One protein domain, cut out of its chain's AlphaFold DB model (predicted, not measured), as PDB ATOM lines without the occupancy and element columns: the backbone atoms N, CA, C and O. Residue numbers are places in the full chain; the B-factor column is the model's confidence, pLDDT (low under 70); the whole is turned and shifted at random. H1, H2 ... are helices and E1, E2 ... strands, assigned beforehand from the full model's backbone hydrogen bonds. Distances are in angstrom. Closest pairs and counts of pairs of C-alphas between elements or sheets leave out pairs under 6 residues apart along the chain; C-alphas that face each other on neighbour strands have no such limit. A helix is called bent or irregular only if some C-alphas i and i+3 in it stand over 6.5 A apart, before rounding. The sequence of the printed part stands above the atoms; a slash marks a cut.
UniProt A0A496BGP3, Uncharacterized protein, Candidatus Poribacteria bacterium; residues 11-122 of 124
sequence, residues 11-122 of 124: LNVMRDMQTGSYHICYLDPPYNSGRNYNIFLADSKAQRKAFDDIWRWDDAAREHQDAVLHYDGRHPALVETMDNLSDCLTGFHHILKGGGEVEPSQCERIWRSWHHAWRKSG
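Overview. This is residues 11 to 122 of the 124 residues of an uncharacterized protein of Candidatus Poribacteria bacterium (UniProt A0A496BGP3). A long antiparallel hairpin of E1 and E2 reaches away as an arm from a loose row of three helices, in which H3 lies between H2 and H4. The hairpin's tip, residues 41 to 46, sticks out at one end, and residues 12 to 28, of which 12 to 15 belong to H1, stick out as a loop. The 112 printed residues include four named helices and two named strands, in the order H1, E1, E2, H2, H3, H4; the class is mostly helix. The whole is loose, with a radius of gyration of the C-alphas of 18.5 A and spans of 57 by 42 by 29 A.

Arrangement. E1, residues 36 to 39, and E2, residues 48 to 52, form a hairpin at 149 degrees between directions; N 50 and O 37 are within hydrogen-bond range at 2.8 A, N 39 and O 48 at 3.0 A. Both strands are apart from H3, residues 76 to 96, and H4, residues 104 to 120. H2, residues 59 to 69, touches H3, of which residues 82 to 89 alone touch H2; the closest C-alphas of the two, those of Leu 69 and Ser 86, are 5.2 A apart. H2 and H3 run opposite ways at a steep tilt of 46 degrees. H3 and H4 are close but not clearly touching, their closest C-alphas, of Asp 87 and Ile 110, being 6.9 A apart; they run opposite ways at a tilt of 38 degrees, only just steep. H1, residues 11 to 15, is apart from H2, H3 and H4. Each O i to N i+4 pair is within hydrogen-bond range in H1 and H4, against 5 of 7 in H2 and 15 of 17 in H3.

Along the chain. E1 begins at C-alpha 36 (159.663, 194.286, 146.626) and is 9.9 A long; E2 is 11.6 A, H1 6.1 A and H2 15.3 A. H3, 30.6 A, is irregular: C-alphas 77 and 80 are 7.4 A apart. H4, 24.5 A, ends at C-alpha 120 (119.758, 200.809, 151.612).

Size, cuts and confidence. The farthest C-alphas, of Asp 43 and Arg 119, are 57.5 A apart. The printed part has no cut, and the link from H1 to E1, 20 residues, is long. The model's pLDDT is under 70 at residues 35 to 37, 39 to 52 and 98 to 122.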
ATOM      1  N   LEU A  11     148.039 203.959 162.028       89.19
ATOM      2  CA  LEU A  11     146.925 203.762 162.950       89.19
ATOM      3  C   LEU A  11     147.263 204.324 164.325       89.19
ATOM      4  O   LEU A  11     146.432 205.005 164.923       89.19
ATOM      5  N   ASN A  12     148.486 204.102 164.802       89.56
ATOM      6  CA  ASN A  12     148.950 204.684 166.059       89.56
ATOM      7  C   ASN A  12     148.963 206.214 166.005       89.56
ATOM      8  O   ASN A  12     148.388 206.858 166.876       89.56
ATOM      9  N   VAL A  13     149.524 206.795 164.941       92.06
ATOM     10  CA  VAL A  13     149.540 208.252 164.746       92.06
ATOM     11  C   VAL A  13     148.122 208.831 164.674       92.06
ATOM     12  O   VAL A  13     147.845 209.851 165.297       92.06
ATOM     13  N   MET A  14     147.214 208.199 163.924       91.19
ATOM     14  CA  MET A  14     145.853 208.708 163.729       91.19
ATOM     15  C   MET A  14     144.979 208.604 164.985       91.19
ATOM     16  O   MET A  14     144.074 209.419 165.148       91.19
ATOM     17  N   ARG A  15     145.236 207.645 165.886       89.62
ATOM     18  CA  ARG A  15     144.502 207.513 167.161       89.62
ATOM     19  C   ARG A  15     144.714 208.698 168.104       89.62
ATOM     20  O   ARG A  15     143.806 209.020 168.864       89.62
ATOM     21  N   ASP A  16     145.867 209.355 168.016       90.81
ATOM     22  CA  ASP A  16     146.197 210.534 168.824       90.81
ATOM     23  C   ASP A  16     145.673 211.844 168.209       90.81
ATOM     24  O   ASP A  16     145.741 212.912 168.825       90.81
ATOM     25  N   MET A  17     145.152 211.791 166.980       91.31
ATOM     26  CA  MET A  17     144.633 212.965 166.288       91.31
ATOM     27  C   MET A  17     143.218 213.330 166.751       91.31
ATOM     28  O   MET A  17     142.410 212.488 167.141       91.31
ATOM     29  N   GLN A  18     142.880 214.619 166.662       90.38
ATOM     30  CA  GLN A  18     141.568 215.111 167.072       90.38
ATOM     31  C   GLN A  18     140.460 214.620 166.125       90.38
ATOM     32  O   GLN A  18     140.487 214.887 164.920       90.38
ATOM     33  N   THR A  19     139.432 213.978 166.678       88.31
ATOM     34  CA  THR A  19     138.235 213.562 165.934       88.31
ATOM     35  C   THR A  19     137.553 214.751 165.252       88.31
ATOM     36  O   THR A  19     137.420 215.822 165.842       88.31
ATOM     37  N   GLY A  20     137.098 214.568 164.007       87.00
ATOM     38  CA  GLY A  20     136.337 215.583 163.264       87.00
ATOM     39  C   GLY A  20     137.148 216.806 162.816       87.00
ATOM     40  O   GLY A  20     136.562 217.803 162.409       87.00
ATOM     41  N   SER A  21     138.483 216.753 162.893       89.12
ATOM     42  CA  SER A  21     139.359 217.882 162.539       89.12
ATOM     43  C   SER A  21     139.863 217.876 161.085       89.12
ATOM     44  O   SER A  21     140.439 218.868 160.630       89.12
ATOM     45  N   TYR A  22     139.606 216.801 160.331       88.94
ATOM     46  CA  TYR A  22     140.040 216.631 158.940       88.94
ATOM     47  C   TYR A  22     138.842 216.552 157.994       88.94
ATOM     48  O   TYR A  22     137.886 215.830 158.256       88.94
ATOM     49  N   HIS A  23     138.921 217.277 156.876       91.12
ATOM     50  CA  HIS A  23     137.856 217.331 155.865       91.12
ATOM     51  C   HIS A  23     138.134 216.433 154.655       91.12
ATOM     52  O   HIS A  23     137.206 215.937 154.027       91.12
ATOM     53  N   ILE A  24     139.410 216.255 154.300       92.06
ATOM     54  CA  ILE A  24     139.851 215.491 153.131       92.06
ATOM     55  C   ILE A  24     140.989 214.579 153.573       92.06
ATOM     56  O   ILE A  24     141.902 215.018 154.274       92.06
ATOM     57  N   CYS A  25     140.930 213.324 153.136       91.00
ATOM     58  CA  CYS A  25     141.982 212.339 153.314       91.00
ATOM     59  C   CYS A  25     142.383 211.795 151.939       91.00
ATOM     60  O   CYS A  25     141.515 211.428 151.149       91.00
ATOM     61  N   TYR A  26     143.683 211.766 151.649       92.12
ATOM     62  CA  TYR A  26     144.234 211.105 150.468       92.12
ATOM     63  C   TYR A  26     145.091 209.932 150.935       92.12
ATOM     64  O   TYR A  26     146.014 210.123 151.727       92.12
ATOM     65  N   LEU A  27     144.768 208.733 150.457       89.38
ATOM     66  CA  LEU A  27     145.466 207.497 150.788       89.38
ATOM     67  C   LEU A  27     145.885 206.813 149.485       89.38
ATOM     68  O   LEU A  27     145.047 206.594 148.615       89.38
ATOM     69  N   ASP A  28     147.162 206.456 149.385       85.88
ATOM     70  CA  ASP A  28     147.720 205.612 148.319       85.88
ATOM     71  C   ASP A  28     148.390 204.390 148.976       85.88
ATOM     72  O   ASP A  28     149.612 204.360 149.145       85.88
ATOM     73  N   PRO A  29     147.595 203.441 149.517       83.69
ATOM     74  CA  PRO A  29     148.130 202.275 150.211       83.69
ATOM     75  C   PRO A  29     148.808 201.293 149.233       83.69
ATOM     76  O   PRO A  29     148.520 201.310 148.037       83.69
ATOM     77  N   PRO A  30     149.678 200.392 149.725       79.00
ATOM     78  CA  PRO A  30     150.284 199.339 148.908       79.00
ATOM     79  C   PRO A  30     149.226 198.451 148.228       79.00
ATOM     80  O   PRO A  30     148.271 198.013 148.872       79.00
ATOM     81  N   TYR A  31     149.424 198.160 146.937       78.44
ATOM     82  CA  TYR A  31     148.459 197.479 146.057       78.44
ATOM     83  C   TYR A  31     148.437 195.944 146.188       78.44
ATOM     84  O   TYR A  31     147.626 195.295 145.529       78.44
ATOM     85  N   ASN A  32     149.320 195.354 146.999       75.94
ATOM     86  CA  ASN A  32     149.550 193.912 147.110       75.94
ATOM     87  C   ASN A  32     149.988 193.260 145.784       75.94
ATOM     88  O   ASN A  32     149.534 192.175 145.417       75.94
ATOM     89  N   SER A  33     150.862 193.926 145.025       76.06
ATOM     90  CA  SER A  33     151.311 193.469 143.702       76.06
ATOM     91  C   SER A  33     152.344 192.336 143.729       76.06
ATOM     92  O   SER A  33     152.756 191.856 142.669       76.06
ATOM     93  N   GLY A  34     152.805 191.915 144.911       70.69
ATOM     94  CA  GLY A  34     153.829 190.877 145.052       70.69
ATOM     95  C   GLY A  34     155.251 191.355 144.751       70.69
ATOM     96  O   GLY A  34     156.140 190.537 144.511       70.69
ATOM     97  N   ARG A  35     155.480 192.674 144.720       69.56
ATOM     98  CA  ARG A  35     156.772 193.280 144.376       69.56
ATOM     99  C   ARG A  35     157.491 193.793 145.619       69.56
ATOM    100  O   ARG A  35     156.892 194.376 146.515       69.56
ATOM    101  N   ASN A  36     158.811 193.642 145.630       64.56
ATOM    102  CA  ASN A  36     159.663 194.286 146.626       64.56
ATOM    103  C   ASN A  36     160.152 195.611 146.055       64.56
ATOM    104  O   ASN A  36     160.927 195.626 145.092       64.56
ATOM    105  N   TYR A  37     159.701 196.719 146.634       66.31
ATOM    106  CA  TYR A  37     160.163 198.040 146.233       66.31
ATOM    107  C   TYR A  37     161.450 198.351 146.995       66.31
ATOM    108  O   TYR A  37     161.478 198.368 148.224       66.31
ATOM    109  N   ASN A  38     162.535 198.579 146.260       70.56
ATOM    110  CA  ASN A  38     163.839 198.932 146.812       70.56
ATOM    111  C   ASN A  38     164.157 200.384 146.452       70.56
ATOM    112  O   ASN A  38     164.041 200.766 145.287       70.56
ATOM    113  N   ILE A  39     164.592 201.183 147.428       63.22
ATOM    114  CA  ILE A  39     165.135 202.514 147.145       63.22
ATOM    115  C   ILE A  39     166.614 202.337 146.811       63.22
ATOM    116  O   ILE A  39     167.402 201.844 147.622       63.22
ATOM    117  N   PHE A  40     166.992 202.761 145.610       60.16
ATOM    118  CA  PHE A  40     168.388 202.892 145.219       60.16
ATOM    119  C   PHE A  40     168.878 204.274 145.662       60.16
ATOM    120  O   PHE A  40     168.458 205.285 145.106       60.16
ATOM    121  N   LEU A  41     169.745 204.329 146.676       63.81
ATOM    122  CA  LEU A  41     170.514 205.543 146.946       63.81
ATOM    123  C   LEU A  41     171.703 205.561 145.984       63.81
ATOM    124  O   LEU A  41     172.506 204.625 145.987       63.81
ATOM    125  N   ALA A  42     171.806 206.606 145.160       55.00
ATOM    126  CA  ALA A  42     172.994 206.829 144.342       55.00
ATOM    127  C   ALA A  42     174.242 206.869 145.250       55.00
ATOM    128  O   ALA A  42     174.194 207.432 146.342       55.00
ATOM    129  N   ASP A  43     175.315 206.206 144.811       60.97
ATOM    130  CA  ASP A  43     176.618 206.057 145.489       60.97
ATOM    131  C   ASP A  43     176.698 205.125 146.715       60.97
ATOM    132  O   ASP A  43     177.726 205.060 147.388       60.97
ATOM    133  N   SER A  44     175.674 204.302 146.967       59.06
ATOM    134  CA  SER A  44     175.702 203.269 148.013       59.06
ATOM    135  C   SER A  44     175.486 201.866 147.434       59.06
ATOM    136  O   SER A  44     174.469 201.593 146.802       59.06
ATOM    137  N   LYS A  45     176.401 200.922 147.717       56.25
ATOM    138  CA  LYS A  45     176.197 199.482 147.427       56.25
ATOM    139  C   LYS A  45     175.076 198.853 148.269       56.25
ATOM    140  O   LYS A  45     174.689 197.716 148.013       56.25
ATOM    141  N   ALA A  46     174.571 199.557 149.283       57.03
ATOM    142  CA  ALA A  46     173.470 199.087 150.106       57.03
ATOM    143  C   ALA A  46     172.138 199.440 149.434       57.03
ATOM    144  O   ALA A  46     171.657 200.571 149.520       57.03
ATOM    145  N   GLN A  47     171.539 198.454 148.770       55.91
ATOM    146  CA  GLN A  47     170.140 198.509 148.364       55.91
ATOM    147  C   GLN A  47     169.287 198.466 149.640       55.91
ATOM    148  O   GLN A  47     169.301 197.468 150.363       55.91
ATOM    149  N   ARG A  48     168.581 199.557 149.963       58.06
ATOM    150  CA  ARG A  48     167.701 199.594 151.137       58.06
ATOM    151  C   ARG A  48     166.294 199.216 150.693       58.06
ATOM    152  O   ARG A  48     165.685 199.914 149.883       58.06
ATOM    153  N   LYS A  49     165.791 198.101 151.216       60.94
ATOM    154  CA  LYS A  49     164.397 197.689 151.041       60.94
ATOM    155  C   LYS A  49     163.480 198.823 151.501       60.94
ATOM    156  O   LYS A  49     163.629 199.297 152.625       60.94
ATOM    157  N   ALA A  50     162.606 199.294 150.615       62.62
ATOM    158  CA  ALA A  50     161.675 200.378 150.909       62.62
ATOM    159  C   ALA A  50     160.467 199.825 151.667       62.62
ATOM    160  O   ALA A  50     160.191 200.275 152.773       62.62
ATOM    161  N   PHE A  51     159.807 198.815 151.087       66.81
ATOM    162  CA  PHE A  51     158.741 198.024 151.705       66.81
ATOM    163  C   PHE A  51     158.433 196.768 150.864       66.81
ATOM    164  O   PHE A  51     158.760 196.708 149.673       66.81
ATOM    165  N   ASP A  52     157.824 195.759 151.496       67.19
ATOM    166  CA  ASP A  52     157.202 194.623 150.805       67.19
ATOM    167  C   ASP A  52     155.780 195.002 150.391       67.19
ATOM    168  O   ASP A  52     154.979 195.383 151.241       67.19
ATOM    169  N   ASP A  53     155.437 194.842 149.114       72.50
ATOM    170  CA  ASP A  53     154.058 194.974 148.634       72.50
ATOM    171  C   ASP A  53     153.349 193.610 148.643       72.50
ATOM    172  O   ASP A  53     152.881 193.107 147.618       72.50
ATOM    173  N   ILE A  54     153.376 192.963 149.813       73.00
ATOM    174  CA  ILE A  54     152.721 191.682 150.090       73.00
ATOM    175  C   ILE A  54     151.946 191.838 151.391       73.00
ATOM    176  O   ILE A  54     152.537 191.975 152.462       73.00
ATOM    177  N   TRP A  55     150.624 191.772 151.308       82.06
ATOM    178  CA  TRP A  55     149.776 191.789 152.489       82.06
ATOM    179  C   TRP A  55     149.914 190.481 153.259       82.06
ATOM    180  O   TRP A  55     149.898 189.384 152.695       82.06
ATOM    181  N   ARG A  56     150.052 190.602 154.576       79.94
ATOM    182  CA  ARG A  56     150.093 189.480 155.506       79.94
ATOM    183  C   ARG A  56     149.311 189.867 156.746       79.94
ATOM    184  O   ARG A  56     149.396 191.002 157.197       79.94
ATOM    185  N   TRP A  57     148.612 188.901 157.327       83.94
ATOM    186  CA  TRP A  57     148.178 189.017 158.713       83.94
ATOM    187  C   TRP A  57     149.398 188.784 159.597       83.94
ATOM    188  O   TRP A  57     149.679 187.648 159.975       83.94
ATOM    189  N   ASP A  58     150.187 189.819 159.849       84.38
ATOM    190  CA  ASP A  58     151.164 189.794 160.934       84.38
ATOM    191  C   ASP A  58     150.472 190.075 162.281       84.38
ATOM    192  O   ASP A  58     149.242 190.156 162.361       84.38
ATOM    193  N   ASP A  59     151.247 190.125 163.364       85.50
ATOM    194  CA  ASP A  59     150.686 190.303 164.706       85.50
ATOM    195  C   ASP A  59     149.984 191.658 164.865       85.50
ATOM    196  O   ASP A  59     148.882 191.708 165.408       85.50
ATOM    197  N   ALA A  60     150.561 192.730 164.313       82.50
ATOM    198  CA  ALA A  60     149.978 194.070 164.372       82.50
ATOM    199  C   ALA A  60     148.670 194.158 163.568       82.50
ATOM    200  O   ALA A  60     147.670 194.702 164.041       82.50
ATOM    201  N   ALA A  61     148.637 193.565 162.370       85.06
ATOM    202  CA  ALA A  61     147.434 193.508 161.550       85.06
ATOM    203  C   ALA A  61     146.312 192.711 162.234       85.06
ATOM    204  O   ALA A  61     145.157 193.134 162.197       85.06
ATOM    205  N   ARG A  62     146.642 191.588 162.893       86.44
ATOM    206  CA  ARG A  62     145.672 190.790 163.664       86.44
ATOM    207  C   ARG A  62     145.091 191.561 164.842       86.44
ATOM    208  O   ARG A  62     143.879 191.535 165.036       86.44
ATOM    209  N   GLU A  63     145.932 192.250 165.609       85.00
ATOM    210  CA  GLU A  63     145.486 193.041 166.759       85.00
ATOM    211  C   GLU A  63     144.489 194.130 166.336       85.00
ATOM    212  O   GLU A  63     143.447 194.323 166.959       85.00
ATOM    213  N   HIS A  64     144.774 194.829 165.239       86.12
ATOM    214  CA  HIS A  64     143.893 195.888 164.749       86.12
ATOM    215  C   HIS A  64     142.644 195.361 164.037       86.12
ATOM    216  O   HIS A  64     141.599 196.008 164.098       86.12
ATOM    217  N   GLN A  65     142.723 194.184 163.413       87.69
ATOM    218  CA  GLN A  65     141.560 193.489 162.865       87.69
ATOM    219  C   GLN A  65     140.574 193.101 163.974       87.69
ATOM    220  O   GLN A  65     139.375 193.319 163.814       87.69
ATOM    221  N   ASP A  66     141.065 192.576 165.099       87.50
ATOM    222  CA  ASP A  66     140.224 192.139 166.219       87.50
ATOM    223  C   ASP A  66     139.337 193.272 166.759       87.50
ATOM    224  O   ASP A  66     138.139 193.084 166.971       87.50
ATOM    225  N   ALA A  67     139.890 194.486 166.857       86.69
ATOM    226  CA  ALA A  67     139.159 195.676 167.289       86.69
ATOM    227  C   ALA A  67     137.991 196.065 166.359       86.69
ATOM    228  O   ALA A  67     137.034 196.695 166.810       86.69
ATOM    229  N   VAL A  68     138.067 195.715 165.071       89.88
ATOM    230  CA  VAL A  68     136.977 195.935 164.107       89.88
ATOM    231  C   VAL A  68     135.961 194.801 164.181       89.88
ATOM    232  O   VAL A  68     134.762 195.061 164.232       89.88
ATOM    233  N   LEU A  69     136.432 193.549 164.213       88.00
ATOM    234  CA  LEU A  69     135.567 192.366 164.270       88.00
ATOM    235  C   LEU A  69     134.700 192.342 165.536       88.00
ATOM    236  O   LEU A  69     133.572 191.854 165.498       88.00
ATOM    237  N   HIS A  70     135.218 192.882 166.639       88.69
ATOM    238  CA  HIS A  70     134.550 192.939 167.938       88.69
ATOM    239  C   HIS A  70     134.181 194.369 168.345       88.69
ATOM    240  O   HIS A  70     134.194 194.704 169.531       88.69
ATOM    241  N   TYR A  71     133.874 195.231 167.371       91.69
ATOM    242  CA  TYR A  71     133.480 196.606 167.656       91.69
ATOM    243  C   TYR A  71     132.251 196.657 168.583       91.69
ATOM    244  O   TYR A  71     131.206 196.073 168.307       91.69
ATOM    245  N   ASP A  72     132.373 197.388 169.691       91.75
ATOM    246  CA  ASP A  72     131.405 197.418 170.797       91.75
ATOM    247  C   ASP A  72     130.199 198.348 170.566       91.75
ATOM    248  O   ASP A  72     129.321 198.468 171.421       91.75
ATOM    249  N   GLY A  73     130.152 199.043 169.428       91.25
ATOM    250  CA  GLY A  73     129.077 199.980 169.107       91.25
ATOM    251  C   GLY A  73     129.123 201.300 169.884       91.25
ATOM    252  O   GLY A  73     128.154 202.060 169.831       91.25
ATOM    253  N   ARG A  74     130.237 201.626 170.561       89.88
ATOM    254  CA  ARG A  74     130.395 202.865 171.355       89.88
ATOM    255  C   ARG A  74     130.072 204.156 170.597       89.88
ATOM    256  O   ARG A  74     129.660 205.135 171.213       89.88
ATOM    257  N   HIS A  75     130.246 204.164 169.273       89.12
ATOM    258  CA  HIS A  75     129.759 205.217 168.379       89.12
ATOM    259  C   HIS A  75     128.679 204.644 167.454       89.12
ATOM    260  O   HIS A  75     129.033 203.999 166.460       89.12
ATOM    261  N   PRO A  76     127.384 204.900 167.729       91.81
ATOM    262  CA  PRO A  76     126.273 204.365 166.938       91.81
ATOM    263  C   PRO A  76     126.351 204.727 165.451       91.81
ATOM    264  O   PRO A  76     126.032 203.908 164.597       91.81
ATOM    265  N   ALA A  77     126.848 205.927 165.136       89.25
ATOM    266  CA  ALA A  77     127.019 206.398 163.761       89.25
ATOM    267  C   ALA A  77     128.052 205.592 162.951       89.25
ATOM    268  O   ALA A  77     128.070 205.694 161.729       89.25
ATOM    269  N   LEU A  78     128.915 204.812 163.612       88.44
ATOM    270  CA  LEU A  78     129.944 204.004 162.954       88.44
ATOM    271  C   LEU A  78     129.582 202.521 162.856       88.44
ATOM    272  O   LEU A  78     130.303 201.801 162.178       88.44
ATOM    273  N   VAL A  79     128.501 202.057 163.492       89.75
ATOM    274  CA  VAL A  79     128.163 200.620 163.570       89.75
ATOM    275  C   VAL A  79     128.083 199.989 162.181       89.75
ATOM    276  O   VAL A  79     128.829 199.063 161.898       89.75
ATOM    277  N   GLU A  80     127.293 200.566 161.272       90.38
ATOM    278  CA  GLU A  80     127.169 200.057 159.898       90.38
ATOM    279  C   GLU A  80     128.508 200.067 159.143       90.38
ATOM    280  O   GLU A  80     128.819 199.154 158.384       90.38
ATOM    281  N   THR A  81     129.338 201.087 159.370       90.12
ATOM    282  CA  THR A  81     130.667 201.165 158.744       90.12
ATOM    283  C   THR A  81     131.593 200.068 159.269       90.12
ATOM    284  O   THR A  81     132.323 199.464 158.484       90.12
ATOM    285  N   MET A  82     131.560 199.797 160.574       92.75
ATOM    286  CA  MET A  82     132.379 198.759 161.204       92.75
ATOM    287  C   MET A  82     131.916 197.356 160.804       92.75
ATOM    288  O   MET A  82     132.766 196.516 160.523       92.75
ATOM    289  N   ASP A  83     130.607 197.129 160.665       88.69
ATOM    290  CA  ASP A  83     130.052 195.875 160.138       88.69
ATOM    291  C   ASP A  83     130.517 195.629 158.692       88.69
ATOM    292  O   ASP A  83     131.068 194.573 158.374       88.69
ATOM    293  N   ASN A  84     130.400 196.639 157.823       89.12
ATOM    294  CA  ASN A  84     130.866 196.546 156.435       89.12
ATOM    295  C   ASN A  84     132.380 196.292 156.347       89.12
ATOM    296  O   ASN A  84     132.851 195.525 155.500       89.12
ATOM    297  N   LEU A  85     133.163 196.930 157.220       90.81
ATOM    298  CA  LEU A  85     134.604 196.717 157.281       90.81
ATOM    299  C   LEU A  85     134.939 195.306 157.784       90.81
ATOM    300  O   LEU A  85     135.829 194.665 157.228       90.81
ATOM    301  N   SER A  86     134.210 194.799 158.779       90.44
ATOM    302  CA  SER A  86     134.334 193.429 159.292       90.44
ATOM    303  C   SER A  86     134.111 192.386 158.187       90.44
ATOM    304  O   SER A  86     134.927 191.471 158.004       90.44
ATOM    305  N   ASP A  87     133.079 192.579 157.360       87.00
ATOM    306  CA  ASP A  87     132.812 191.735 156.191       87.00
ATOM    307  C   ASP A  87     133.959 191.792 155.166       87.00
ATOM    308  O   ASP A  87     134.409 190.754 154.666       87.00
ATOM    309  N   CYS A  88     134.497 192.986 154.888       87.75
ATOM    310  CA  CYS A  88     135.650 193.151 153.994       87.75
ATOM    311  C   CYS A  88     136.900 192.431 154.521       87.75
ATOM    312  O   CYS A  88     137.568 191.712 153.775       87.75
ATOM    313  N   LEU A  89     137.216 192.591 155.809       88.06
ATOM    314  CA  LEU A  89     138.376 191.965 156.452       88.06
ATOM    315  C   LEU A  89     138.260 190.437 156.463       88.06
ATOM    316  O   LEU A  89     139.255 189.740 156.250       88.06
ATOM    317  N   THR A  90     137.044 189.916 156.632       85.25
ATOM    318  CA  THR A  90     136.758 188.486 156.469       85.25
ATOM    319  C   THR A  90     137.063 188.034 155.039       85.25
ATOM    320  O   THR A  90     137.768 187.043 154.845       85.25
ATOM    321  N   GLY A  91     136.623 188.788 154.027       83.12
ATOM    322  CA  GLY A  91     136.959 188.529 152.622       83.12
ATOM    323  C   GLY A  91     138.470 188.490 152.365       83.12
ATOM    324  O   GLY A  91     138.977 187.533 151.772       83.12
ATOM    325  N   PHE A  92     139.219 189.471 152.879       83.69
ATOM    326  CA  PHE A  92     140.681 189.495 152.756       83.69
ATOM    327  C   PHE A  92     141.357 188.301 153.432       83.69
ATOM    328  O   PHE A  92     142.325 187.763 152.895       83.69
ATOM    329  N   HIS A  93     140.837 187.828 154.567       84.38
ATOM    330  CA  HIS A  93     141.334 186.608 155.208       84.38
ATOM    331  C   HIS A  93     141.239 185.378 154.309       84.38
ATOM    332  O   HIS A  93     142.185 184.592 154.244       84.38
ATOM    333  N   HIS A  94     140.144 185.233 153.565       81.62
ATOM    334  CA  HIS A  94     139.993 184.144 152.601       81.62
ATOM    335  C   HIS A  94     140.953 184.283 151.410       81.62
ATOM    336  O   HIS A  94     141.587 183.300 151.019       81.62
ATOM    337  N   ILE A  95     141.121 185.500 150.878       80.25
ATOM    338  CA  ILE A  95     142.062 185.780 149.779       80.25
ATOM    339  C   ILE A  95     143.496 185.425 150.194       80.25
ATOM    340  O   ILE A  95     144.191 184.704 149.479       80.25
ATOM    341  N   LEU A  96     143.927 185.870 151.376       79.75
ATOM    342  CA  LEU A  96     145.297 185.669 151.859       79.75
ATOM    343  C   LEU A  96     145.609 184.216 152.244       79.75
ATOM    344  O   LEU A  96     146.773 183.823 152.246       79.75
ATOM    345  N   LYS A  97     144.591 183.390 152.509       79.12
ATOM    346  CA  LYS A  97     144.741 181.934 152.674       79.12
ATOM    347  C   LYS A  97     144.839 181.162 151.351       79.12
ATOM    348  O   LYS A  97     144.927 179.938 151.383       79.12
ATOM    349  N   GLY A  98     144.839 181.846 150.205       65.94
ATOM    350  CA  GLY A  98     144.925 181.215 148.887       65.94
ATOM    351  C   GLY A  98     143.577 180.773 148.314       65.94
ATOM    352  O   GLY A  98     143.554 179.888 147.467       65.94
ATOM    353  N   GLY A  99     142.462 181.365 148.765       57.28
ATOM    354  CA  GLY A  99     141.139 181.106 148.185       57.28
ATOM    355  C   GLY A  99     140.582 179.707 148.461       57.28
ATOM    356  O   GLY A  99     139.868 179.169 147.619       57.28
ATOM    357  N   GLY A 100     140.918 179.107 149.611       52.00
ATOM    358  CA  GLY A 100     140.351 177.819 150.025       52.00
ATOM    359  C   GLY A 100     138.818 177.824 149.995       52.00
ATOM    360  O   GLY A 100     138.211 178.875 150.207       52.00
ATOM    361  N   GLU A 101     138.221 176.657 149.711       51.97
ATOM    362  CA  GLU A 101     136.773 176.463 149.550       51.97
ATOM    363  C   GLU A 101     135.985 177.225 150.623       51.97
ATOM    364  O   GLU A 101     136.097 176.967 151.823       51.97
ATOM    365  N   VAL A 102     135.217 178.220 150.181       55.69
ATOM    366  CA  VAL A 102     134.288 178.937 151.048       55.69
ATOM    367  C   VAL A 102     133.048 178.066 151.166       55.69
ATOM    368  O   VAL A 102     132.381 177.809 150.162       55.69
ATOM    369  N   GLU A 103     132.727 177.629 152.382       57.88
ATOM    370  CA  GLU A 103     131.478 176.919 152.657       57.88
ATOM    371  C   GLU A 103     130.284 177.734 152.110       57.88
ATOM    372  O   GLU A 103     130.173 178.929 152.419       57.88
ATOM    373  N   PRO A 104     129.376 177.137 151.312       56.31
ATOM    374  CA  PRO A 104     128.314 177.866 150.609       56.31
ATOM    375  C   PRO A 104     127.456 178.762 151.515       56.31
ATOM    376  O   PRO A 104     127.047 179.852 151.116       56.31
ATOM    377  N   SER A 105     127.247 178.341 152.765       61.69
ATOM    378  CA  SER A 105     126.498 179.082 153.788       61.69
ATOM    379  C   SER A 105     127.156 180.411 154.189       61.69
ATOM    380  O   SER A 105     126.469 181.380 154.517       61.69
ATOM    381  N   GLN A 106     128.485 180.487 154.136       56.78
ATOM    382  CA  GLN A 106     129.256 181.682 154.469       56.78
ATOM    383  C   GLN A 106     129.242 182.683 153.305       56.78
ATOM    384  O   GLN A 106     129.121 183.888 153.528       56.78
ATOM    385  N   CYS A 107     129.253 182.178 152.068       55.72
ATOM    386  CA  CYS A 107     129.116 182.976 150.849       55.72
ATOM    387  C   CYS A 107     127.725 183.628 150.751       55.72
ATOM    388  O   CYS A 107     127.613 184.813 150.445       55.72
ATOM    389  N   GLU A 108     126.662 182.894 151.101       60.06
ATOM    390  CA  GLU A 108     125.290 183.417 151.107       60.06
ATOM    391  C   GLU A 108     125.092 184.534 152.143       60.06
ATOM    392  O   GLU A 108     124.393 185.516 151.883       60.06
ATOM    393  N   ARG A 109     125.736 184.413 153.311       59.56
ATOM    394  CA  ARG A 109     125.687 185.424 154.374       59.56
ATOM    395  C   ARG A 109     126.405 186.710 153.967       59.56
ATOM    396  O   ARG A 109     125.837 187.785 154.136       59.56
ATOM    397  N   ILE A 110     127.596 186.589 153.374       58.25
ATOM    398  CA  ILE A 110     128.341 187.723 152.808       58.25
ATOM    399  C   ILE A 110     127.504 188.363 151.690       58.25
ATOM    400  O   ILE A 110     127.172 189.539 151.767       58.25
ATOM    401  N   TRP A 111     127.043 187.590 150.705       57.34
ATOM    402  CA  TRP A 111     126.237 188.109 149.595       57.34
ATOM    403  C   TRP A 111     124.970 188.846 150.057       57.34
ATOM    404  O   TRP A 111     124.665 189.930 149.559       57.34
ATOM    405  N   ARG A 112     124.240 188.296 151.038       58.91
ATOM    406  CA  ARG A 112     123.046 188.934 151.621       58.91
ATOM    407  C   ARG A 112     123.370 190.220 152.377       58.91
ATOM    408  O   ARG A 112     122.597 191.167 152.252       58.91
ATOM    409  N   SER A 113     124.478 190.259 153.119       58.28
ATOM    410  CA  SER A 113     124.955 191.469 153.806       58.28
ATOM    411  C   SER A 113     125.228 192.590 152.800       58.28
ATOM    412  O   SER A 113     124.616 193.660 152.868       58.28
ATOM    413  N   TRP A 114     126.008 192.288 151.756       54.06
ATOM    414  CA  TRP A 114     126.336 193.235 150.689       54.06
ATOM    415  C   TRP A 114     125.092 193.712 149.926       54.06
ATOM    416  O   TRP A 114     124.947 194.908 149.689       54.06
ATOM    417  N   HIS A 115     124.148 192.823 149.591       58.06
ATOM    418  CA  HIS A 115     122.899 193.208 148.918       58.06
ATOM    419  C   HIS A 115     121.976 194.080 149.780       58.06
ATOM    420  O   HIS A 115     121.300 194.961 149.243       58.06
ATOM    421  N   HIS A 116     121.910 193.834 151.091       54.88
ATOM    422  CA  HIS A 116     121.125 194.661 152.006       54.88
ATOM    423  C   HIS A 116     121.742 196.050 152.191       54.88
ATOM    424  O   HIS A 116     120.995 197.030 152.170       54.88
ATOM    425  N   ALA A 117     123.070 196.140 152.307       52.44
ATOM    426  CA  ALA A 117     123.790 197.411 152.363       52.44
ATOM    427  C   ALA A 117     123.596 198.220 151.066       52.44
ATOM    428  O   ALA A 117     123.186 199.377 151.114       52.44
ATOM    429  N   TRP A 118     123.753 197.581 149.898       48.59
ATOM    430  CA  TRP A 118     123.565 198.236 148.596       48.59
ATOM    431  C   TRP A 118     122.123 198.692 148.339       48.59
ATOM    432  O   TRP A 118     121.902 199.751 147.752       48.59
ATOM    433  N   ARG A 119     121.117 197.918 148.778       48.81
ATOM    434  CA  ARG A 119     119.705 198.328 148.665       48.81
ATOM    435  C   ARG A 119     119.361 199.514 149.558       48.81
ATOM    436  O   ARG A 119     118.535 200.319 149.155       48.81
ATOM    437  N   LYS A 120     119.978 199.646 150.736       49.09
ATOM    438  CA  LYS A 120     119.758 200.809 151.612       49.09
ATOM    439  C   LYS A 120     120.380 202.095 151.066       49.09
ATOM    440  O   LYS A 120     119.843 203.165 151.324       49.09
ATOM    441  N   SER A 121     121.462 202.003 150.293       49.56
ATOM    442  CA  SER A 121     122.099 203.156 149.639       49.56
ATOM    443  C   SER A 121     121.474 203.557 148.294       49.56
ATOM    444  O   SER A 121     121.912 204.535 147.699       49.56
ATOM    445  N   GLY A 122     120.508 202.784 147.783       42.53
ATOM    446  CA  GLY A 122     119.914 202.965 146.452       42.53
ATOM    447  C   GLY A 122     118.627 203.795 146.399       42.53
ATOM    448  O   GLY A 122     118.143 204.048 145.301       42.53
TER     449      GLY A 122